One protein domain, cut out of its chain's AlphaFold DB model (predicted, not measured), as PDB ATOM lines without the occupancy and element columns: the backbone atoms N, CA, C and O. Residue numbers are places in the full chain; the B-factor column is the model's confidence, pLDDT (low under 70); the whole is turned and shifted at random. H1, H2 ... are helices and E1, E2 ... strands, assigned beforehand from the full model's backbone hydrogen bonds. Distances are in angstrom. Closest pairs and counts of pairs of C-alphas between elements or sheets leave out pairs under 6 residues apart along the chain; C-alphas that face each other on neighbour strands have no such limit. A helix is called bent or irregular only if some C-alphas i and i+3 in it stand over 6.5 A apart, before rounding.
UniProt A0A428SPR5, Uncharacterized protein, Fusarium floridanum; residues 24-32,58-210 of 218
ATOM      1  N   LEU A  24      33.924 -20.916 131.138       91.75
ATOM      2  CA  LEU A  24      33.063 -21.978 131.653       91.75
ATOM      3  C   LEU A  24      31.688 -21.432 132.046       91.75
ATOM      4  O   LEU A  24      31.561 -20.631 132.970       91.75
ATOM      5  N   ILE A  25      30.647 -21.933 131.377       91.62
ATOM      6  CA  ILE A  25      29.253 -21.768 131.802       91.62
ATOM      7  C   ILE A  25      28.833 -23.046 132.512       91.62
ATOM      8  O   ILE A  25      28.871 -24.139 131.945       91.62
ATOM      9  N   LEU A  26      28.414 -22.894 133.754       85.19
ATOM     10  CA  LEU A  26      28.153 -23.976 134.672       85.19
ATOM     11  C   LEU A  26      26.714 -23.885 135.161       85.19
ATOM     12  O   LEU A  26      26.343 -23.027 135.963       85.19
ATOM     13  N   ASP A  27      25.901 -24.800 134.661       83.12
ATOM     14  CA  ASP A  27      24.495 -24.925 135.020       83.12
ATOM     15  C   ASP A  27      24.264 -26.276 135.692       83.12
ATOM     16  O   ASP A  27      23.696 -27.204 135.114       83.12
ATOM     17  N   LEU A  28      24.793 -26.417 136.905       70.12
ATOM     18  CA  LEU A  28      24.521 -27.580 137.740       70.12
ATOM     19  C   LEU A  28      23.426 -27.221 138.747       70.12
ATOM     20  O   LEU A  28      23.382 -26.090 139.212       70.12
ATOM     21  N   PRO A  29      22.522 -28.149 139.095       60.91
ATOM     22  CA  PRO A  29      21.315 -27.860 139.869       60.91
ATOM     23  C   PRO A  29      21.589 -27.678 141.374       60.91
ATOM     24  O   PRO A  29      20.878 -28.244 142.208       60.91
ATOM     25  N   TRP A  30      22.618 -26.921 141.751       58.44
ATOM     26  CA  TRP A  30      22.914 -26.650 143.153       58.44
ATOM     27  C   TRP A  30      21.818 -25.771 143.777       58.44
ATOM     28  O   TRP A  30      21.102 -25.033 143.106       58.44
ATOM     29  N   GLY A  31      21.571 -25.956 145.074       51.59
ATOM     30  CA  GLY A  31      20.506 -25.238 145.790       51.59
ATOM     31  C   GLY A  31      19.077 -25.765 145.580       51.59
ATOM     32  O   GLY A  31      18.167 -25.320 146.272       51.59
ATOM     33  N   ARG A  32      18.851 -26.761 144.709       49.97
ATOM     34  CA  ARG A  32      17.520 -27.392 144.539       49.97
ATOM     35  C   ARG A  32      17.206 -28.496 145.553       49.97
ATOM     36  O   ARG A  32      16.113 -29.058 145.519       49.97
ATOM     37  N   GLU A  58      39.370 -17.507 132.637       95.75
ATOM     38  CA  GLU A  58      39.232 -16.052 132.544       95.75
ATOM     39  C   GLU A  58      37.791 -15.612 132.797       95.75
ATOM     40  O   GLU A  58      37.549 -14.523 133.319       95.75
ATOM     41  N   GLU A  59      36.828 -16.475 132.473       95.12
ATOM     42  CA  GLU A  59      35.407 -16.186 132.587       95.12
ATOM     43  C   GLU A  59      34.624 -17.384 133.141       95.12
ATOM     44  O   GLU A  59      34.604 -18.469 132.552       95.12
ATOM     45  N   LEU A  60      33.936 -17.175 134.265       91.69
ATOM     46  CA  LEU A  60      33.120 -18.188 134.931       91.69
ATOM     47  C   LEU A  60      31.688 -17.687 135.141       91.69
ATOM     48  O   LEU A  60      31.473 -16.649 135.763       91.69
ATOM     49  N   ILE A  61      30.701 -18.460 134.692       91.75
ATOM     50  CA  ILE A  61      29.274 -18.188 134.910       91.75
ATOM     51  C   ILE A  61      28.640 -19.369 135.636       91.75
ATOM     52  O   ILE A  61      28.588 -20.471 135.099       91.75
ATOM     53  N   ALA A  62      28.102 -19.135 136.832       86.88
ATOM     54  CA  ALA A  62      27.439 -20.131 137.666       86.88
ATOM     55  C   ALA A  62      25.921 -19.886 137.735       86.88
ATOM     56  O   ALA A  62      25.426 -19.107 138.550       86.88
ATOM     57  N   VAL A  63      25.173 -20.564 136.865       81.94
ATOM     58  CA  VAL A  63      23.733 -20.343 136.638       81.94
ATOM     59  C   VAL A  63      22.848 -21.083 137.642       81.94
ATOM     60  O   VAL A  63      21.763 -20.621 137.977       81.94
ATOM     61  N   GLY A  64      23.275 -22.243 138.128       67.94
ATOM     62  CA  GLY A  64      22.505 -23.034 139.092       67.94
ATOM     63  C   GLY A  64      23.029 -22.905 140.519       67.94
ATOM     64  O   GLY A  64      22.999 -23.873 141.268       67.94
ATOM     65  N   GLY A  65      23.553 -21.727 140.862       61.03
ATOM     66  CA  GLY A  65      24.390 -21.509 142.039       61.03
ATOM     67  C   GLY A  65      25.814 -22.008 141.793       61.03
ATOM     68  O   GLY A  65      26.052 -22.842 140.926       61.03
ATOM     69  N   LEU A  66      26.791 -21.500 142.537       56.06
ATOM     70  CA  LEU A  66      28.081 -22.174 142.664       56.06
ATOM     71  C   LEU A  66      28.136 -22.702 144.097       56.06
ATOM     72  O   LEU A  66      27.931 -21.907 145.013       56.06
ATOM     73  N   PRO A  67      28.458 -23.988 144.330       50.81
ATOM     74  CA  PRO A  67      28.708 -24.484 145.674       50.81
ATOM     75  C   PRO A  67      29.715 -23.574 146.372       50.81
ATOM     76  O   PRO A  67      29.526 -23.234 147.531       50.81
ATOM     77  N   ALA A  68      30.716 -23.104 145.631       49.94
ATOM     78  CA  ALA A  68      31.718 -22.215 146.158       49.94
ATOM     79  C   ALA A  68      31.172 -20.792 146.444       49.94
ATOM     80  O   ALA A  68      31.296 -20.400 147.588       49.94
ATOM     81  N   VAL A  69      30.529 -20.040 145.535       48.53
ATOM     82  CA  VAL A  69      30.264 -18.579 145.732       48.53
ATOM     83  C   VAL A  69      29.563 -18.231 147.057       48.53
ATOM     84  O   VAL A  69      30.017 -17.325 147.752       48.53
ATOM     85  N   ASP A  70      28.537 -18.987 147.462       44.84
ATOM     86  CA  ASP A  70      27.806 -18.757 148.727       44.84
ATOM     87  C   ASP A  70      28.422 -19.432 149.958       44.84
ATOM     88  O   ASP A  70      28.039 -19.150 151.091       44.84
ATOM     89  N   ARG A  71      29.345 -20.375 149.760       48.78
ATOM     90  CA  ARG A  71      30.029 -21.116 150.836       48.78
ATOM     91  C   ARG A  71      31.544 -21.020 150.696       48.78
ATOM     92  O   ARG A  71      32.285 -21.932 151.068       48.78
ATOM     93  N   TRP A  72      32.010 -19.880 150.193       51.66
ATOM     94  CA  TRP A  72      33.424 -19.538 150.050       51.66
ATOM     95  C   TRP A  72      34.154 -19.469 151.399       51.66
ATOM     96  O   TRP A  72      35.376 -19.344 151.432       51.66
ATOM     97  N   SER A  73      33.431 -19.621 152.511       42.97
ATOM     98  CA  SER A  73      33.970 -19.776 153.859       42.97
ATOM     99  C   SER A  73      34.822 -21.035 154.060       42.97
ATOM    100  O   SER A  73      35.720 -21.015 154.891       42.97
ATOM    101  N   HIS A  74      34.607 -22.124 153.311       43.59
ATOM    102  CA  HIS A  74      35.451 -23.330 153.424       43.59
ATOM    103  C   HIS A  74      36.567 -23.409 152.384       43.59
ATOM    104  O   HIS A  74      37.477 -24.224 152.519       43.59
ATOM    105  N   VAL A  75      36.518 -22.545 151.372       49.66
ATOM    106  CA  VAL A  75      37.538 -22.462 150.329       49.66
ATOM    107  C   VAL A  75      37.983 -21.016 150.194       49.66
ATOM    108  O   VAL A  75      37.857 -20.374 149.149       49.66
ATOM    109  N   HIS A  76      38.519 -20.495 151.299       52.44
ATOM    110  CA  HIS A  76      39.401 -19.343 151.233       52.44
ATOM    111  C   HIS A  76      40.401 -19.605 150.094       52.44
ATOM    112  O   HIS A  76      40.923 -20.714 149.984       52.44
ATOM    113  N   HIS A  77      40.649 -18.612 149.241       63.25
ATOM    114  CA  HIS A  77      41.668 -18.644 148.181       63.25
ATOM    115  C   HIS A  77      41.263 -19.199 146.800       63.25
ATOM    116  O   HIS A  77      42.103 -19.128 145.908       63.25
ATOM    117  N   LEU A  78      40.027 -19.648 146.528       63.16
ATOM    118  CA  LEU A  78      39.662 -20.097 145.158       63.16
ATOM    119  C   LEU A  78      39.887 -19.013 144.095       63.16
ATOM    120  O   LEU A  78      40.528 -19.255 143.077       63.16
ATOM    121  N   CYS A  79      39.450 -17.781 144.365       66.12
ATOM    122  CA  CYS A  79      39.707 -16.668 143.450       66.12
ATOM    123  C   CYS A  79      41.194 -16.280 143.372       66.12
ATOM    124  O   CYS A  79      41.609 -15.644 142.411       66.12
ATOM    125  N   GLN A  80      42.009 -16.659 144.364       71.06
ATOM    126  CA  GLN A  80      43.464 -16.471 144.308       71.06
ATOM    127  C   GLN A  80      44.133 -17.551 143.447       71.06
ATOM    128  O   GLN A  80      45.178 -17.294 142.859       71.06
ATOM    129  N   GLN A  81      43.537 -18.747 143.356       76.12
ATOM    130  CA  GLN A  81      43.996 -19.818 142.466       76.12
ATOM    131  C   GLN A  81      43.660 -19.526 141.003       76.12
ATOM    132  O   GLN A  81      44.450 -19.839 140.114       76.12
ATOM    133  N   TRP A  82      42.525 -18.880 140.744       86.25
ATOM    134  CA  TRP A  82      42.158 -18.408 139.414       86.25
ATOM    135  C   TRP A  82      42.761 -17.037 139.126       86.25
ATOM    136  O   TRP A  82      42.056 -16.051 138.932       86.25
ATOM    137  N   SER A  83      44.091 -16.969 139.077       88.12
ATOM    138  CA  SER A  83      44.815 -15.714 138.852       88.12
ATOM    139  C   SER A  83      44.492 -15.045 137.515       88.12
ATOM    140  O   SER A  83      44.791 -13.868 137.352       88.12
ATOM    141  N   ASN A  84      43.876 -15.762 136.572       92.69
ATOM    142  CA  ASN A  84      43.453 -15.236 135.275       92.69
ATOM    143  C   ASN A  84      41.971 -14.821 135.233       92.69
ATOM    144  O   ASN A  84      41.546 -14.291 134.215       92.69
ATOM    145  N   LEU A  85      41.187 -15.030 136.300       93.56
ATOM    146  CA  LEU A  85      39.743 -14.781 136.294       93.56
ATOM    147  C   LEU A  85      39.430 -13.284 136.216       93.56
ATOM    148  O   LEU A  85      39.573 -12.562 137.198       93.56
ATOM    149  N   ARG A  86      38.914 -12.847 135.069       95.88
ATOM    150  CA  ARG A  86      38.524 -11.459 134.787       95.88
ATOM    151  C   ARG A  86      37.035 -11.213 134.964       95.88
ATOM    152  O   ARG A  86      36.634 -10.109 135.325       95.88
ATOM    153  N   ARG A  87      36.213 -12.236 134.734       96.19
ATOM    154  CA  ARG A  87      34.753 -12.119 134.695       96.19
ATOM    155  C   ARG A  87      34.089 -13.238 135.480       96.19
ATOM    156  O   ARG A  87      34.314 -14.417 135.208       96.19
ATOM    157  N   LEU A  88      33.252 -12.872 136.444       93.62
ATOM    158  CA  LEU A  88      32.509 -13.818 137.269       93.62
ATOM    159  C   LEU A  88      31.028 -13.470 137.273       93.62
ATOM    160  O   LEU A  88      30.653 -12.324 137.493       93.62
ATOM    161  N   ALA A  89      30.174 -14.459 137.045       93.12
ATOM    162  CA  ALA A  89      28.744 -14.291 137.202       93.12
ATOM    163  C   ALA A  89      28.146 -15.424 138.019       93.12
ATOM    164  O   ALA A  89      28.551 -16.580 137.891       93.12
ATOM    165  N   ALA A  90      27.176 -15.093 138.861       89.56
ATOM    166  CA  ALA A  90      26.549 -16.051 139.753       89.56
ATOM    167  C   ALA A  90      25.066 -15.743 139.949       89.56
ATOM    168  O   ALA A  90      24.644 -14.587 139.946       89.56
ATOM    169  N   PHE A  91      24.281 -16.797 140.124       87.31
ATOM    170  CA  PHE A  91      22.852 -16.731 140.394       87.31
ATOM    171  C   PHE A  91      22.555 -17.028 141.865       87.31
ATOM    172  O   PHE A  91      23.145 -17.953 142.419       87.31
ATOM    173  N   GLN A  92      21.606 -16.293 142.454       85.62
ATOM    174  CA  GLN A  92      21.132 -16.475 143.830       85.62
ATOM    175  C   GLN A  92      22.257 -16.467 144.859       85.62
ATOM    176  O   GLN A  92      22.416 -17.421 145.606       85.62
ATOM    177  N   VAL A  93      23.011 -15.369 144.907       84.38
ATOM    178  CA  VAL A  93      24.084 -15.193 145.892       84.38
ATOM    179  C   VAL A  93      23.589 -14.438 147.125       84.38
ATOM    180  O   VAL A  93      22.896 -13.422 146.995       84.38
ATOM    181  N   ASN A  94      23.976 -14.888 148.322       86.44
ATOM    182  CA  ASN A  94      23.744 -14.139 149.558       86.44
ATOM    183  C   ASN A  94      24.728 -12.968 149.665       86.44
ATOM    184  O   ASN A  94      25.897 -13.170 149.995       86.44
ATOM    185  N   LEU A  95      24.263 -11.731 149.476       90.00
ATOM    186  CA  LEU A  95      25.151 -10.565 149.585       90.00
ATOM    187  C   LEU A  95      25.668 -10.348 151.013       90.00
ATOM    188  O   LEU A  95      26.698  -9.712 151.178       90.00
ATOM    189  N   ALA A  96      25.010 -10.889 152.042       88.69
ATOM    190  CA  ALA A  96      25.469 -10.757 153.426       88.69
ATOM    191  C   ALA A  96      26.577 -11.759 153.811       88.69
ATOM    192  O   ALA A  96      27.032 -11.764 154.957       88.69
ATOM    193  N   GLU A  97      26.996 -12.637 152.896       84.06
ATOM    194  CA  GLU A  97      28.049 -13.618 153.160       84.06
ATOM    195  C   GLU A  97      29.430 -12.945 153.152       84.06
ATOM    196  O   GLU A  97      29.940 -12.543 152.111       84.06
ATOM    197  N   GLN A  98      30.090 -12.850 154.308       80.81
ATOM    198  CA  GLN A  98      31.410 -12.204 154.406       80.81
ATOM    199  C   GLN A  98      32.487 -12.913 153.566       80.81
ATOM    200  O   GLN A  98      33.375 -12.269 153.005       80.81
ATOM    201  N   GLY A  99      32.394 -14.243 153.433       79.69
ATOM    202  CA  GLY A  99      33.310 -15.031 152.606       79.69
ATOM    203  C   GLY A  99      33.267 -14.658 151.119       79.69
ATOM    204  O   GLY A  99      34.289 -14.788 150.439       79.69
ATOM    205  N   LEU A 100      32.128 -14.154 150.628       85.06
ATOM    206  CA  LEU A 100      31.977 -13.650 149.264       85.06
ATOM    207  C   LEU A 100      32.939 -12.484 149.024       85.06
ATOM    208  O   LEU A 100      33.865 -12.576 148.213       85.06
ATOM    209  N   TRP A 101      32.743 -11.400 149.773       89.94
ATOM    210  CA  TRP A 101      33.467 -10.145 149.581       89.94
ATOM    211  C   TRP A 101      34.952 -10.280 149.877       89.94
ATOM    212  O   TRP A 101      35.759  -9.713 149.145       89.94
ATOM    213  N   HIS A 102      35.329 -11.123 150.840       87.31
ATOM    214  CA  HIS A 102      36.729 -11.446 151.102       87.31
ATOM    215  C   HIS A 102      37.451 -11.990 149.863       87.31
ATOM    216  O   HIS A 102      38.573 -11.584 149.555       87.31
ATOM    217  N   ASN A 103      36.828 -12.916 149.134       86.00
ATOM    218  CA  ASN A 103      37.440 -13.498 147.943       86.00
ATOM    219  C   ASN A 103      37.333 -12.565 146.733       86.00
ATOM    220  O   ASN A 103      38.325 -12.432 146.020       86.00
ATOM    221  N   ILE A 104      36.199 -11.875 146.535       91.00
ATOM    222  CA  ILE A 104      36.059 -10.865 145.472       91.00
ATOM    223  C   ILE A 104      37.122  -9.780 145.628       91.00
ATOM    224  O   ILE A 104      37.816  -9.474 144.665       91.00
ATOM    225  N   ALA A 105      37.307  -9.236 146.831       92.12
ATOM    226  CA  ALA A 105      38.275  -8.175 147.089       92.12
ATOM    227  C   ALA A 105      39.728  -8.614 146.853       92.12
ATOM    228  O   ALA A 105      40.574  -7.773 146.568       92.12
ATOM    229  N   ARG A 106      40.028  -9.916 146.956       88.50
ATOM    230  CA  ARG A 106      41.377 -10.489 146.775       88.50
ATOM    231  C   ARG A 106      41.593 -11.147 145.409       88.50
ATOM    232  O   ARG A 106      42.689 -11.635 145.136       88.50
ATOM    233  N   ALA A 107      40.576 -11.169 144.552       90.00
ATOM    234  CA  ALA A 107      40.691 -11.604 143.169       90.00
ATOM    235  C   ALA A 107      41.367 -10.486 142.357       90.00
ATOM    236  O   ALA A 107      40.711  -9.528 141.948       90.00
ATOM    237  N   HIS A 108      42.690 -10.545 142.192       89.19
ATOM    238  CA  HIS A 108      43.467  -9.432 141.625       89.19
ATOM    239  C   HIS A 108      43.162  -9.133 140.154       89.19
ATOM    240  O   HIS A 108      43.262  -7.982 139.745       89.19
ATOM    241  N   SER A 109      42.798 -10.150 139.378       93.25
ATOM    242  CA  SER A 109      42.475 -10.034 137.954       93.25
ATOM    243  C   SER A 109      40.994  -9.803 137.676       93.25
ATOM    244  O   SER A 109      40.648  -9.534 136.531       93.25
ATOM    245  N   LEU A 110      40.127  -9.889 138.691       94.81
ATOM    246  CA  LEU A 110      38.686  -9.768 138.500       94.81
ATOM    247  C   LEU A 110      38.309  -8.316 138.193       94.81
ATOM    248  O   LEU A 110      38.497  -7.429 139.024       94.81
ATOM    249  N   GLU A 111      37.732  -8.111 137.014       96.44
ATOM    250  CA  GLU A 111      37.323  -6.814 136.471       96.44
ATOM    251  C   GLU A 111      35.802  -6.637 136.528       96.44
ATOM    252  O   GLU A 111      35.314  -5.527 136.750       96.44
ATOM    253  N   GLN A 112      35.039  -7.719 136.334       97.12
ATOM    254  CA  GLN A 112      33.579  -7.676 136.250       97.12
ATOM    255  C   GLN A 112      32.925  -8.793 137.071       97.12
ATOM    256  O   GLN A 112      33.296  -9.966 136.973       97.12
ATOM    257  N   LEU A 113      31.906  -8.425 137.846       95.62
ATOM    258  CA  LEU A 113      31.065  -9.326 138.623       95.62
ATOM    259  C   LEU A 113      29.593  -9.081 138.285       95.62
ATOM    260  O   LEU A 113      29.111  -7.963 138.428       95.62
ATOM    261  N   VAL A 114      28.857 -10.120 137.900       95.38
ATOM    262  CA  VAL A 114      27.399 -10.049 137.722       95.38
ATOM    263  C   VAL A 114      26.716 -10.979 138.714       95.38
ATOM    264  O   VAL A 114      26.934 -12.188 138.701       95.38
ATOM    265  N   ILE A 115      25.862 -10.435 139.574       93.06
ATOM    266  CA  ILE A 115      25.068 -11.228 140.511       93.06
ATOM    267  C   ILE A 115      23.606 -11.142 140.095       93.06
ATOM    268  O   ILE A 115      22.981 -10.089 140.212       93.06
ATOM    269  N   ALA A 116      23.069 -12.257 139.608       91.88
ATOM    270  CA  ALA A 116      21.682 -12.387 139.195       91.88
ATOM    271  C   ALA A 116      20.820 -12.901 140.353       91.88
ATOM    272  O   ALA A 116      21.125 -13.927 140.959       91.88
ATOM    273  N   GLN A 117      19.722 -12.209 140.631       90.25
ATOM    274  CA  GLN A 117      18.783 -12.491 141.714       90.25
ATOM    275  C   GLN A 117      19.454 -12.739 143.078       90.25
ATOM    276  O   GLN A 117      19.207 -13.772 143.705       90.25
ATOM    277  N   PRO A 118      20.339 -11.843 143.546       90.19
ATOM    278  CA  PRO A 118      20.861 -11.936 144.904       90.19
ATOM    279  C   PRO A 118      19.758 -11.940 145.963       90.19
ATOM    280  O   PRO A 118      18.650 -11.446 145.751       90.19
ATOM    281  N   PHE A 119      20.105 -12.422 147.150       87.81
ATOM    282  CA  PHE A 119      19.246 -12.335 148.322       87.81
ATOM    283  C   PHE A 119      20.013 -11.843 149.549       87.81
ATOM    284  O   PHE A 119      21.243 -11.830 149.590       87.81
ATOM    285  N   LEU A 120      19.253 -11.435 150.564       88.38
ATOM    286  CA  LEU A 120      19.756 -11.045 151.872       88.38
ATOM    287  C   LEU A 120      18.993 -11.802 152.951       88.38
ATOM    288  O   LEU A 120      17.764 -11.802 152.991       88.38
ATOM    289  N   LEU A 121      19.727 -12.443 153.856       83.44
ATOM    290  CA  LEU A 121      19.131 -13.048 155.040       83.44
ATOM    291  C   LEU A 121      19.119 -12.028 156.173       83.44
ATOM    292  O   LEU A 121      20.172 -11.589 156.625       83.44
ATOM    293  N   ARG A 122      17.924 -11.716 156.689       84.19
ATOM    294  CA  ARG A 122      17.712 -10.865 157.882       84.19
ATOM    295  C   ARG A 122      18.116  -9.391 157.719       84.19
ATOM    296  O   ARG A 122      18.095  -8.663 158.706       84.19
ATOM    297  N   LEU A 123      18.444  -8.958 156.504       89.50
ATOM    298  CA  LEU A 123      18.782  -7.581 156.149       89.50
ATOM    299  C   LEU A 123      17.937  -7.140 154.951       89.50
ATOM    300  O   LEU A 123      17.542  -7.973 154.139       89.50
ATOM    301  N   ASN A 124      17.675  -5.837 154.849       91.12
ATOM    302  CA  ASN A 124      16.917  -5.263 153.731       91.12
ATOM    303  C   ASN A 124      17.833  -4.753 152.617       91.12
ATOM    304  O   ASN A 124      17.471  -4.818 151.447       91.12
ATOM    305  N   THR A 125      19.002  -4.233 152.991       95.06
ATOM    306  CA  THR A 125      19.968  -3.640 152.070       95.06
ATOM    307  C   THR A 125      21.392  -4.055 152.426       95.06
ATOM    308  O   THR A 125      21.655  -4.521 153.539       95.06
ATOM    309  N   TRP A 126      22.309  -3.898 151.473       95.62
ATOM    310  CA  TRP A 126      23.724  -4.214 151.628       95.62
ATOM    311  C   TRP A 126      24.614  -3.193 150.926       95.62
ATOM    312  O   TRP A 126      24.369  -2.844 149.771       95.62
ATOM    313  N   ASN A 127      25.667  -2.748 151.611       96.31
ATOM    314  CA  ASN A 127      26.634  -1.804 151.064       96.31
ATOM    315  C   ASN A 127      27.853  -2.556 150.513       96.31
ATOM    316  O   ASN A 127      28.771  -2.927 151.245       96.31
ATOM    317  N   VAL A 128      27.846  -2.786 149.200       96.12
ATOM    318  CA  VAL A 128      28.895  -3.536 148.491       96.12
ATOM    319  C   VAL A 128      30.259  -2.852 148.601       96.12
ATOM    320  O   VAL A 128      31.273  -3.523 148.804       96.12
ATOM    321  N   LYS A 129      30.294  -1.519 148.494       97.00
ATOM    322  CA  LYS A 129      31.544  -0.755 148.560       97.00
ATOM    323  C   LYS A 129      32.166  -0.835 149.943       97.00
ATOM    324  O   LYS A 129      33.363  -1.077 150.032       97.00
ATOM    325  N   ALA A 130      31.363  -0.715 151.000       95.81
ATOM    326  CA  ALA A 130      31.828  -0.897 152.371       95.81
ATOM    327  C   ALA A 130      32.454  -2.286 152.571       95.81
ATOM    328  O   ALA A 130      33.579  -2.383 153.049       95.81
ATOM    329  N   SER A 131      31.786  -3.353 152.114       94.62
ATOM    330  CA  SER A 131      32.298  -4.724 152.262       94.62
ATOM    331  C   SER A 131      33.619  -4.978 151.533       94.62
ATOM    332  O   SER A 131      34.442  -5.757 152.003       94.62
ATOM    333  N   ILE A 132      33.845  -4.351 150.377       95.00
ATOM    334  CA  ILE A 132      35.125  -4.465 149.663       95.00
ATOM    335  C   ILE A 132      36.190  -3.581 150.320       95.00
ATOM    336  O   ILE A 132      37.335  -4.010 150.467       95.00
ATOM    337  N   ASN A 133      35.816  -2.369 150.737       94.81
ATOM    338  CA  ASN A 133      36.710  -1.411 151.376       94.81
ATOM    339  C   ASN A 133      37.349  -1.978 152.650       94.81
ATOM    340  O   ASN A 133      38.562  -1.863 152.798       94.81
ATOM    341  N   GLU A 134      36.591  -2.702 153.482       93.81
ATOM    342  CA  GLU A 134      37.111  -3.413 154.666       93.81
ATOM    343  C   GLU A 134      38.309  -4.335 154.349       93.81
ATOM    344  O   GLU A 134      39.146  -4.605 155.209       93.81
ATOM    345  N   HIS A 135      38.427  -4.817 153.107       92.81
ATOM    346  CA  HIS A 135      39.523  -5.676 152.664       92.81
ATOM    347  C   HIS A 135      40.662  -4.938 151.948       92.81
ATOM    348  O   HIS A 135      41.742  -5.517 151.790       92.81
ATOM    349  N   TRP A 136      40.454  -3.700 151.503       94.69
ATOM    350  CA  TRP A 136      41.468  -2.893 150.809       94.69
ATOM    351  C   TRP A 136      42.098  -1.834 151.697       94.69
ATOM    352  O   TRP A 136      43.263  -1.499 151.500       94.69
ATOM    353  N   ASP A 137      41.355  -1.319 152.666       93.19
ATOM    354  CA  ASP A 137      41.803  -0.239 153.522       93.19
ATOM    355  C   ASP A 137      42.677  -0.777 154.675       93.19
ATOM    356  O   ASP A 137      42.205  -1.577 155.494       93.19
ATOM    357  N   PRO A 138      43.956  -0.360 154.766       92.19
ATOM    358  CA  PRO A 138      44.838  -0.750 155.859       92.19
ATOM    359  C   PRO A 138      44.323  -0.374 157.255       92.19
ATOM    360  O   PRO A 138      44.689  -1.050 158.217       92.19
ATOM    361  N   GLU A 139      43.479   0.656 157.396       91.06
ATOM    362  CA  GLU A 139      42.892   1.049 158.687       91.06
ATOM    363  C   GLU A 139      41.995  -0.049 159.271       91.06
ATOM    364  O   GLU A 139      41.956  -0.244 160.488       91.06
ATOM    365  N   PHE A 140      41.349  -0.831 158.405       87.50
ATOM    366  CA  PHE A 140      40.537  -1.992 158.775       87.50
ATOM    367  C   PHE A 140      41.330  -3.313 158.747       87.50
ATOM    368  O   PHE A 140      40.760  -4.393 158.896       87.50
ATOM    369  N   GLY A 141      42.658  -3.253 158.582       87.06
ATOM    370  CA  GLY A 141      43.516  -4.434 158.437       87.06
ATOM    371  C   GLY A 141      43.499  -5.048 157.031       87.06
ATOM    372  O   GLY A 141      43.948  -6.184 156.851       87.06
ATOM    373  N   GLY A 142      42.984  -4.313 156.043       89.81
ATOM    374  CA  GLY A 142      42.983  -4.678 154.633       89.81
ATOM    375  C   GLY A 142      44.350  -4.533 153.957       89.81
ATOM    376  O   GLY A 142      45.351  -4.143 154.561       89.81
ATOM    377  N   ASN A 143      44.399  -4.866 152.666       90.88
ATOM    378  CA  ASN A 143      45.594  -4.737 151.836       90.88
ATOM    379  C   ASN A 143      45.314  -3.850 150.619       90.88
ATOM    380  O   ASN A 143      44.651  -4.274 149.671       90.88
ATOM    381  N   SER A 144      45.905  -2.656 150.603       92.25
ATOM    382  CA  SER A 144      45.724  -1.682 149.524       92.25
ATOM    383  C   SER A 144      46.287  -2.146 148.181       92.25
ATOM    384  O   SER A 144      45.838  -1.670 147.142       92.25
ATOM    385  N   SER A 145      47.196  -3.132 148.157       91.06
ATOM    386  CA  SER A 145      47.672  -3.736 146.904       91.06
ATOM    387  C   SER A 145      46.590  -4.542 146.175       91.06
ATOM    388  O   SER A 145      46.796  -4.961 145.037       91.06
ATOM    389  N   CYS A 146      45.468  -4.824 146.839       90.56
ATOM    390  CA  CYS A 146      44.303  -5.455 146.236       90.56
ATOM    391  C   CYS A 146      43.345  -4.446 145.595       90.56
ATOM    392  O   CYS A 146      42.418  -4.887 144.931       90.56
ATOM    393  N   ALA A 147      43.530  -3.134 145.778       94.38
ATOM    394  CA  ALA A 147      42.651  -2.126 145.196       94.38
ATOM    395  C   ALA A 147      42.843  -2.030 143.676       94.38
ATOM    396  O   ALA A 147      43.966  -1.920 143.183       94.38
ATOM    397  N   ARG A 148      41.737  -2.086 142.929       95.56
ATOM    398  CA  ARG A 148      41.704  -2.002 141.460       95.56
ATOM    399  C   ARG A 148      40.298  -1.660 140.963       95.56
ATOM    400  O   ARG A 148      39.346  -1.929 141.704       95.56
ATOM    401  N   PRO A 149      40.154  -1.157 139.723       97.25
ATOM    402  CA  PRO A 149      38.856  -1.018 139.078       97.25
ATOM    403  C   PRO A 149      38.064  -2.331 139.099       97.25
ATOM    404  O   PRO A 149      38.588  -3.375 138.713       97.25
ATOM    405  N   LEU A 150      36.815  -2.284 139.556       97.00
ATOM    406  CA  LEU A 150      35.903  -3.427 139.589       97.00
ATOM    407  C   LEU A 150      34.483  -2.963 139.283       97.00
ATOM    408  O   LEU A 150      33.937  -2.114 139.986       97.00
ATOM    409  N   SER A 151      33.874  -3.558 138.263       97.56
ATOM    410  CA  SER A 151      32.472  -3.337 137.923       97.56
ATOM    411  C   SER A 151      31.610  -4.457 138.487       97.56
ATOM    412  O   SER A 151      31.884  -5.634 138.266       97.56
ATOM    413  N   ILE A 152      30.552  -4.097 139.200       96.75
ATOM    414  CA  ILE A 152      29.614  -5.020 139.829       96.75
ATOM    415  C   ILE A 152      28.215  -4.679 139.333       96.75
ATOM    416  O   ILE A 152      27.724  -3.571 139.543       96.75
ATOM    417  N   THR A 153      27.560  -5.641 138.700       96.38
ATOM    418  CA  THR A 153      26.178  -5.519 138.241       96.38
ATOM    419  C   THR A 153      25.289  -6.412 139.082       96.38
ATOM    420  O   THR A 153      25.487  -7.624 139.171       96.38
ATOM    421  N   ILE A 154      24.283  -5.804 139.692       95.06
ATOM    422  CA  ILE A 154      23.263  -6.474 140.483       95.06
ATOM    423  C   ILE A 154      22.009  -6.578 139.626       95.06
ATOM    424  O   ILE A 154      21.286  -5.601 139.445       95.06
ATOM    425  N   ALA A 155      21.782  -7.761 139.063       93.62
ATOM    426  CA  ALA A 155      20.676  -8.015 138.157       93.62
ATOM    427  C   ALA A 155      19.498  -8.629 138.917       93.62
ATOM    428  O   ALA A 155      19.587  -9.750 139.411       93.62
ATOM    429  N   ASN A 156      18.385  -7.916 139.004       91.88
ATOM    430  CA  ASN A 156      17.151  -8.388 139.630       91.88
ATOM    431  C   ASN A 156      15.995  -8.264 138.649       91.88
ATOM    432  O   ASN A 156      16.084  -7.520 137.684       91.88
ATOM    433  N   HIS A 157      14.894  -8.975 138.880       89.31
ATOM    434  CA  HIS A 157      13.704  -8.730 138.070       89.31
ATOM    435  C   HIS A 157      13.157  -7.325 138.359       89.31
ATOM    436  O   HIS A 157      13.220  -6.872 139.502       89.31
ATOM    437  N   GLU A 158      12.548  -6.682 137.364       84.75
ATOM    438  CA  GLU A 158      12.126  -5.264 137.406       84.75
ATOM    439  C   GLU A 158      11.222  -4.856 138.592       84.75
ATOM    440  O   GLU A 158      11.173  -3.696 138.983       84.75
ATOM    441  N   PHE A 159      10.504  -5.807 139.199       85.94
ATOM    442  CA  PHE A 159       9.666  -5.564 140.387       85.94
ATOM    443  C   PHE A 159      10.373  -5.776 141.737       85.94
ATOM    444  O   PHE A 159       9.719  -5.750 142.783       85.94
ATOM    445  N   SER A 160      11.672  -6.070 141.741       86.88
ATOM    446  CA  SER A 160      12.422  -6.283 142.979       86.88
ATOM    447  C   SER A 160      12.641  -4.959 143.710       86.88
ATOM    448  O   SER A 160      12.968  -3.958 143.073       86.88
ATOM    449  N   PRO A 161      12.513  -4.922 145.046       87.25
ATOM    450  CA  PRO A 161      12.936  -3.753 145.801       87.25
ATOM    451  C   PRO A 161      14.455  -3.552 145.652       87.25
ATOM    452  O   PRO A 161      15.193  -4.533 145.522       87.25
ATOM    453  N   PRO A 162      14.950  -2.303 145.706       88.62
ATOM    454  CA  PRO A 162      16.382  -2.046 145.698       88.62
ATOM    455  C   PRO A 162      17.019  -2.636 146.960       88.62
ATOM    456  O   PRO A 162      16.602  -2.339 148.077       88.62
ATOM    457  N   ILE A 163      18.039  -3.471 146.770       92.25
ATOM    458  CA  ILE A 163      18.762  -4.142 147.862       92.25
ATOM    459  C   ILE A 163      20.159  -3.558 148.106       92.25
ATOM    460  O   ILE A 163      20.845  -3.975 149.035       92.25
ATOM    461  N   ILE A 164      20.617  -2.634 147.258       95.12
ATOM    462  CA  ILE A 164      21.947  -2.031 147.366       95.12
ATOM    463  C   ILE A 164      21.836  -0.725 148.136       95.12
ATOM    464  O   ILE A 164      21.084   0.170 147.757       95.12
ATOM    465  N   ASP A 165      22.582  -0.640 149.232       95.06
ATOM    466  CA  ASP A 165      22.776   0.593 149.977       95.06
ATOM    467  C   ASP A 165      23.964   1.358 149.387       95.06
ATOM    468  O   ASP A 165      25.085   0.851 149.380       95.06
ATOM    469  N   THR A 166      23.702   2.571 148.901       93.69
ATOM    470  CA  THR A 166      24.705   3.486 148.332       93.69
ATOM    471  C   THR A 166      25.043   4.642 149.281       93.69
ATOM    472  O   THR A 166      25.567   5.686 148.876       93.69
ATOM    473  N   SER A 167      24.653   4.530 150.553       93.25
ATOM    474  CA  SER A 167      24.963   5.530 151.571       93.25
ATOM    475  C   SER A 167      26.471   5.588 151.801       93.25
ATOM    476  O   SER A 167      27.129   4.561 151.944       93.25
ATOM    477  N   ASN A 168      27.022   6.802 151.883       93.31
ATOM    478  CA  ASN A 168      28.451   7.038 152.120       93.31
ATOM    479  C   ASN A 168      29.389   6.379 151.089       93.31
ATOM    480  O   ASN A 168      30.537   6.082 151.404       93.31
ATOM    481  N   ASP A 169      28.951   6.198 149.842       94.31
ATOM    482  CA  ASP A 169      29.784   5.647 148.764       94.31
ATOM    483  C   ASP A 169      31.157   6.325 148.645       94.31
ATOM    484  O   ASP A 169      32.168   5.648 148.493       94.31
ATOM    485  N   SER A 170      31.211   7.654 148.773       93.19
ATOM    486  CA  SER A 170      32.462   8.422 148.707       93.19
ATOM    487  C   SER A 170      33.401   8.186 149.893       93.19
ATOM    488  O   SER A 170      34.581   8.506 149.801       93.19
ATOM    489  N   LEU A 171      32.882   7.681 151.018       94.00
ATOM    490  CA  LEU A 171      33.686   7.273 152.170       94.00
ATOM    491  C   LEU A 171      34.331   5.908 151.912       94.00
ATOM    492  O   LEU A 171      35.508   5.728 152.195       94.00
ATOM    493  N   HIS A 172      33.560   4.963 151.368       94.00
ATOM    494  CA  HIS A 172      34.006   3.585 151.149       94.00
ATOM    495  C   HIS A 172      34.810   3.405 149.850       94.00
ATOM    496  O   HIS A 172      35.637   2.505 149.748       94.00
ATOM    497  N   ASP A 173      34.609   4.267 148.857       95.69
ATOM    498  CA  ASP A 173      35.353   4.260 147.598       95.69
ATOM    499  C   ASP A 173      35.746   5.690 147.182       95.69
ATOM    500  O   ASP A 173      35.214   6.246 146.217       95.69
ATOM    501  N   PRO A 174      36.681   6.325 147.911       93.12
ATOM    502  CA  PRO A 174      37.073   7.711 147.654       93.12
ATOM    503  C   PRO A 174      37.767   7.902 146.298       93.12
ATOM    504  O   PRO A 174      37.821   9.018 145.785       93.12
ATOM    505  N   GLN A 175      38.317   6.830 145.723       93.75
ATOM    506  CA  GLN A 175      39.020   6.852 144.438       93.75
ATOM    507  C   GLN A 175      38.110   6.496 143.253       93.75
ATOM    508  O   GLN A 175      38.542   6.632 142.110       93.75
ATOM    509  N   GLY A 176      36.869   6.059 143.502       95.38
ATOM    510  CA  GLY A 176      35.937   5.652 142.451       95.38
ATOM    511  C   GLY A 176      36.368   4.378 141.717       95.38
ATOM    512  O   GLY A 176      36.138   4.258 140.516       95.38
ATOM    513  N   LEU A 177      37.043   3.452 142.402       96.69
ATOM    514  CA  LEU A 177      37.518   2.194 141.823       96.69
ATOM    515  C   LEU A 177      36.403   1.149 141.689       96.69
ATOM    516  O   LEU A 177      36.533   0.220 140.898       96.69
ATOM    517  N   ILE A 178      35.314   1.263 142.445       97.38
ATOM    518  CA  ILE A 178      34.233   0.279 142.467       97.38
ATOM    519  C   ILE A 178      32.998   0.895 141.814       97.38
ATOM    520  O   ILE A 178      32.351   1.790 142.358       97.38
ATOM    521  N   ASN A 179      32.615   0.365 140.657       96.69
ATOM    522  CA  ASN A 179      31.353   0.708 140.020       96.69
ATOM    523  C   ASN A 179      30.295  -0.327 140.411       96.69
ATOM    524  O   ASN A 179      30.459  -1.503 140.105       96.69
ATOM    525  N   VAL A 180      29.216   0.092 141.073       96.75
ATOM    526  CA  VAL A 180      28.086  -0.789 141.405       96.75
ATOM    527  C   VAL A 180      26.861  -0.288 140.656       96.75
ATOM    528  O   VAL A 180      26.436   0.848 140.849       96.75
ATOM    529  N   SER A 181      26.295  -1.135 139.804       94.38
ATOM    530  CA  SER A 181      25.112  -0.828 139.001       94.38
ATOM    531  C   SER A 181      24.003  -1.842 139.258       94.38
ATOM    532  O   SER A 181      24.260  -2.989 139.630       94.38
ATOM    533  N   SER A 182      22.756  -1.418 139.080       93.06
ATOM    534  CA  SER A 182      21.595  -2.306 139.094       93.06
ATOM    535  C   SER A 182      21.083  -2.502 137.673       93.06
ATOM    536  O   SER A 182      21.081  -1.561 136.880       93.06
ATOM    537  N   PHE A 183      20.664  -3.722 137.356       93.06
ATOM    538  CA  PHE A 183      20.064  -4.070 136.075       93.06
ATOM    539  C   PHE A 183      18.702  -4.723 136.304       93.06
ATOM    540  O   PHE A 183      18.607  -5.747 136.986       93.06
ATOM    541  N   ASP A 184      17.668  -4.142 135.709       92.19
ATOM    542  CA  ASP A 184      16.307  -4.658 135.787       92.19
ATOM    543  C   ASP A 184      16.073  -5.664 134.654       92.19
ATOM    544  O   ASP A 184      15.933  -5.303 133.486       92.19
ATOM    545  N   VAL A 185      16.043  -6.949 135.004       91.56
ATOM    546  CA  VAL A 185      15.734  -8.053 134.096       91.56
ATOM    547  C   VAL A 185      14.248  -7.969 133.709       91.56
ATOM    548  O   VAL A 185      13.390  -8.118 134.592       91.56
ATOM    549  N   PRO A 186      13.920  -7.770 132.417       86.69
ATOM    550  CA  PRO A 186      12.535  -7.610 131.977       86.69
ATOM    551  C   PRO A 186      11.712  -8.894 132.135       86.69
ATOM    552  O   PRO A 186      12.173  -9.984 131.779       86.69
ATOM    553  N   ILE A 187      10.458  -8.779 132.583       82.38
ATOM    554  CA  ILE A 187       9.511  -9.899 132.625       82.38
ATOM    555  C   ILE A 187       8.620  -9.865 131.380       82.38
ATOM    556  O   ILE A 187       7.647  -9.121 131.297       82.38
ATOM    557  N   ALA A 188       8.920 -10.731 130.410       73.88
ATOM    558  CA  ALA A 188       8.161 -10.797 129.157       73.88
ATOM    559  C   ALA A 188       6.715 -11.320 129.321       73.88
ATOM    560  O   ALA A 188       5.837 -10.937 128.552       73.88
ATOM    561  N   ASP A 189       6.455 -12.197 130.302       71.31
ATOM    562  CA  ASP A 189       5.120 -12.752 130.581       71.31
ATOM    563  C   ASP A 189       4.880 -12.897 132.094       71.31
ATOM    564  O   ASP A 189       5.279 -13.877 132.728       71.31
ATOM    565  N   THR A 190       4.173 -11.927 132.673       65.94
ATOM    566  CA  THR A 190       3.824 -11.884 134.101       65.94
ATOM    567  C   THR A 190       2.778 -12.930 134.515       65.94
ATOM    568  O   THR A 190       2.534 -13.101 135.707       65.94
ATOM    569  N   THR A 191       2.167 -13.656 133.570       63.31
ATOM    570  CA  THR A 191       1.089 -14.627 133.844       63.31
ATOM    571  C   THR A 191       1.568 -16.072 133.982       63.31
ATOM    572  O   THR A 191       0.863 -16.898 134.563       63.31
ATOM    573  N   LYS A 192       2.766 -16.391 133.472       57.44
ATOM    574  CA  LYS A 192       3.348 -17.748 133.498       57.44
ATOM    575  C   LYS A 192       4.732 -17.830 134.122       57.44
ATOM    576  O   LYS A 192       5.197 -18.935 134.406       57.44
ATOM    577  N   ALA A 193       5.411 -16.704 134.305       57.91
ATOM    578  CA  ALA A 193       6.780 -16.734 134.771       57.91
ATOM    579  C   ALA A 193       6.844 -17.129 136.251       57.91
ATOM    580  O   ALA A 193       6.300 -16.460 137.130       57.91
ATOM    581  N   ARG A 194       7.564 -18.216 136.544       64.06
ATOM    582  CA  ARG A 194       8.105 -18.394 137.889       64.06
ATOM    583  C   ARG A 194       9.178 -17.333 138.054       64.06
ATOM    584  O   ARG A 194      10.252 -17.474 137.477       64.06
ATOM    585  N   VAL A 195       8.856 -16.284 138.803       66.12
ATOM    586  CA  VAL A 195       9.736 -15.135 139.061       66.12
ATOM    587  C   VAL A 195      11.137 -15.597 139.484       66.12
ATOM    588  O   VAL A 195      12.127 -15.058 139.001       66.12
ATOM    589  N   ASP A 196      11.208 -16.700 140.236       65.19
ATOM    590  CA  ASP A 196      12.448 -17.331 140.699       65.19
ATOM    591  C   ASP A 196      13.385 -17.864 139.602       65.19
ATOM    592  O   ASP A 196      14.508 -18.250 139.905       65.19
ATOM    593  N   TYR A 197      12.935 -17.966 138.349       77.75
ATOM    594  CA  TYR A 197      13.721 -18.524 137.241       77.75
ATOM    595  C   TYR A 197      13.996 -17.517 136.125       77.75
ATOM    596  O   TYR A 197      14.838 -17.789 135.277       77.75
ATOM    597  N   ILE A 198      13.354 -16.345 136.134       86.25
ATOM    598  CA  ILE A 198      13.512 -15.344 135.068       86.25
ATOM    599  C   ILE A 198      14.958 -14.860 135.004       86.25
ATOM    600  O   ILE A 198      15.588 -14.932 133.954       86.25
ATOM    601  N   CYS A 199      15.509 -14.430 136.140       88.31
ATOM    602  CA  CYS A 199      16.891 -13.961 136.215       88.31
ATOM    603  C   CYS A 199      17.894 -15.076 135.906       88.31
ATOM    604  O   CYS A 199      18.947 -14.813 135.335       88.31
ATOM    605  N   ARG A 200      17.567 -16.329 136.244       88.44
ATOM    606  CA  ARG A 200      18.395 -17.487 135.892       88.44
ATOM    607  C   ARG A 200      18.437 -17.701 134.385       88.44
ATOM    608  O   ARG A 200      19.507 -17.896 133.815       88.44
ATOM    609  N   ASP A 201      17.269 -17.719 133.756       88.44
ATOM    610  CA  ASP A 201      17.140 -17.986 132.330       88.44
ATOM    611  C   ASP A 201      17.736 -16.833 131.520       88.44
ATOM    612  O   ASP A 201      18.461 -17.090 130.563       88.44
ATOM    613  N   TRP A 202      17.535 -15.589 131.963       91.12
ATOM    614  CA  TRP A 202      18.248 -14.417 131.459       91.12
ATOM    615  C   TRP A 202      19.765 -14.599 131.562       91.12
ATOM    616  O   TRP A 202      20.439 -14.580 130.536       91.12
ATOM    617  N   LEU A 203      20.300 -14.886 132.755       91.56
ATOM    618  CA  LEU A 203      21.739 -15.071 132.964       91.56
ATOM    619  C   LEU A 203      22.313 -16.141 132.024       91.56
ATOM    620  O   LEU A 203      23.370 -15.946 131.429       91.56
ATOM    621  N   LEU A 204      21.614 -17.269 131.867       91.62
ATOM    622  CA  LEU A 204      22.036 -18.348 130.977       91.62
ATOM    623  C   LEU A 204      22.009 -17.939 129.501       91.62
ATOM    624  O   LEU A 204      22.894 -18.347 128.747       91.62
ATOM    625  N   GLN A 205      20.988 -17.194 129.072       92.00
ATOM    626  CA  GLN A 205      20.868 -16.723 127.692       92.00
ATOM    627  C   GLN A 205      21.944 -15.687 127.369       92.00
ATOM    628  O   GLN A 205      22.679 -15.883 126.403       92.00
ATOM    629  N   GLU A 206      22.110 -14.664 128.206       92.94
ATOM    630  CA  GLU A 206      23.135 -13.628 128.031       92.94
ATOM    631  C   GLU A 206      24.549 -14.216 128.080       92.94
ATOM    632  O   GLU A 206      25.410 -13.869 127.272       92.94
ATOM    633  N   ALA A 207      24.797 -15.180 128.975       92.56
ATOM    634  CA  ALA A 207      26.069 -15.894 129.004       92.56
ATOM    635  C   ALA A 207      26.300 -16.663 127.694       92.56
ATOM    636  O   ALA A 207      27.361 -16.555 127.089       92.56
ATOM    637  N   LYS A 208      25.309 -17.401 127.184       93.19
ATOM    638  CA  LYS A 208      25.456 -18.117 125.902       93.19
ATOM    639  C   LYS A 208      25.683 -17.182 124.712       93.19
ATOM    640  O   LYS A 208      26.364 -17.586 123.775       93.19
ATOM    641  N   GLN A 209      25.120 -15.978 124.754       92.56
ATOM    642  CA  GLN A 209      25.233 -14.968 123.699       92.56
ATOM    643  C   GLN A 209      26.465 -14.063 123.842       92.56
ATOM    644  O   GLN A 209      26.763 -13.320 122.914       92.56
ATOM    645  N   ASP A 210      27.199 -14.173 124.955       89.19
ATOM    646  CA  ASP A 210      28.358 -13.329 125.282       89.19
ATOM    647  C   ASP A 210      28.019 -11.832 125.413       89.19
ATOM    648  O   ASP A 210      28.813 -10.951 125.102       89.19
TER     649      ASP A 210
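AT A GLANCE: This is residues 24 to 32 and 58 to 210 of the 218 residues of an uncharacterized protein of Fusarium floridanum (UniProt A0A428SPR5). One parallel sheet of six strands is the core, curling round the long last helix H6 on one face, while the short helices H1, H3 and H4 and the loops beside them lie over the other face and H2 and H5 sit farther out. The loop at residues 137 to 149 and the turn near Thr 191 reach out at opposite ends and make the length. The printed part has 162 residues, with six named helices and six named strands in the order E1 E2 H1 H2 E3 H3 E4 H4 E5 H5 E6 H6, and the sheet's order is E1 E2 E3 E4 E5 E6. The class is mixed, helices and strands, with under half of the residues in named elements. The whole is compact, with a radius of gyration of the C-alphas of 15.5 A, and its outline is elongated, 51 by 33 by 28 A.

HOW THE PARTS SIT: Start with edge strand E1, residues 24 to 26; its parallel neighbour is E2, residues 59 to 62, with N 26 and O 61 2.8 A apart. Next comes E3, residues 87 to 91, with N 62 and O 89 at 2.8 A, then E4, residues 112 to 116, with N 116 and O 90 at 2.8 A. E5, residues 150 to 157, follows with N 113 and O 151 at 2.8 A, and edge strand E6, residues 178 to 185, with N 152 and O 179 at 2.7 A. The sheet is twisted, its C-alphas up to 4.3 A off the best plane. It curls round H6, residues 195 to 209, whose closest C-alphas to E4 are Cys 199 and Ala 116, 5.9 A. The hub is H3, residues 98 to 106. It only just touches H1, residues 67 to 70, with 3 pairs of C-alphas within 8 A, the closest Leu 100 and Val 69 at 6.3 A. It touches H2, residues 78 to 81, closest at C-alphas Asn 103 and Cys 79, 5.9 A. It touches H4, residues 128 to 136, at a steep tilt of 61 degrees, the same way, with C-alphas Ala 105 and Ile 132 closest at 5.5 A. H4 touches H5, residues 169 to 172, closest at C-alphas Ala 130 and His 172, 5.1 A. H1 and H4 only graze the sheet. Four strand-helix-strand units, parallel neighbour strands joined through helices, have right-handed crossovers: E2, H1 H2, E3; E3, H3, E4; E4, H4, E5; E5, H5, E6. Every O i to N i+4 pair of H3 is within hydrogen-bond range, against 4 of 5 in H4 and 9 of 11 in H6; H1, H2 and H5 are too short for one.

IN THESE COORDINATES: Find C-alpha 24 at (33.063, -21.978, 131.653), where E1 begins. E5 runs 22.9 A from C-alpha 150 at (35.903, -3.427, 139.589), and E6 21.9 A. H6 runs 21.8 A to C-alpha 209 at (25.233, -14.968, 123.699). H6 is irregular, with C-alphas 196 and 199 7.2 A apart, and H1 only just, with C-alphas 67 and 70 6.6 A apart.

THE WHOLE: The C-alphas farthest apart are Glu 139 and Thr 191, 51.1 A. Residues 33 to 57 are not printed; C-alphas 32 and 58 are 27.3 A apart across the cut. The links E4 to H4, H4 to E5 and E5 to H5 are long. The pLDDT is under 70 at residues 29 to 32, 64 to 79 and 190 to 196.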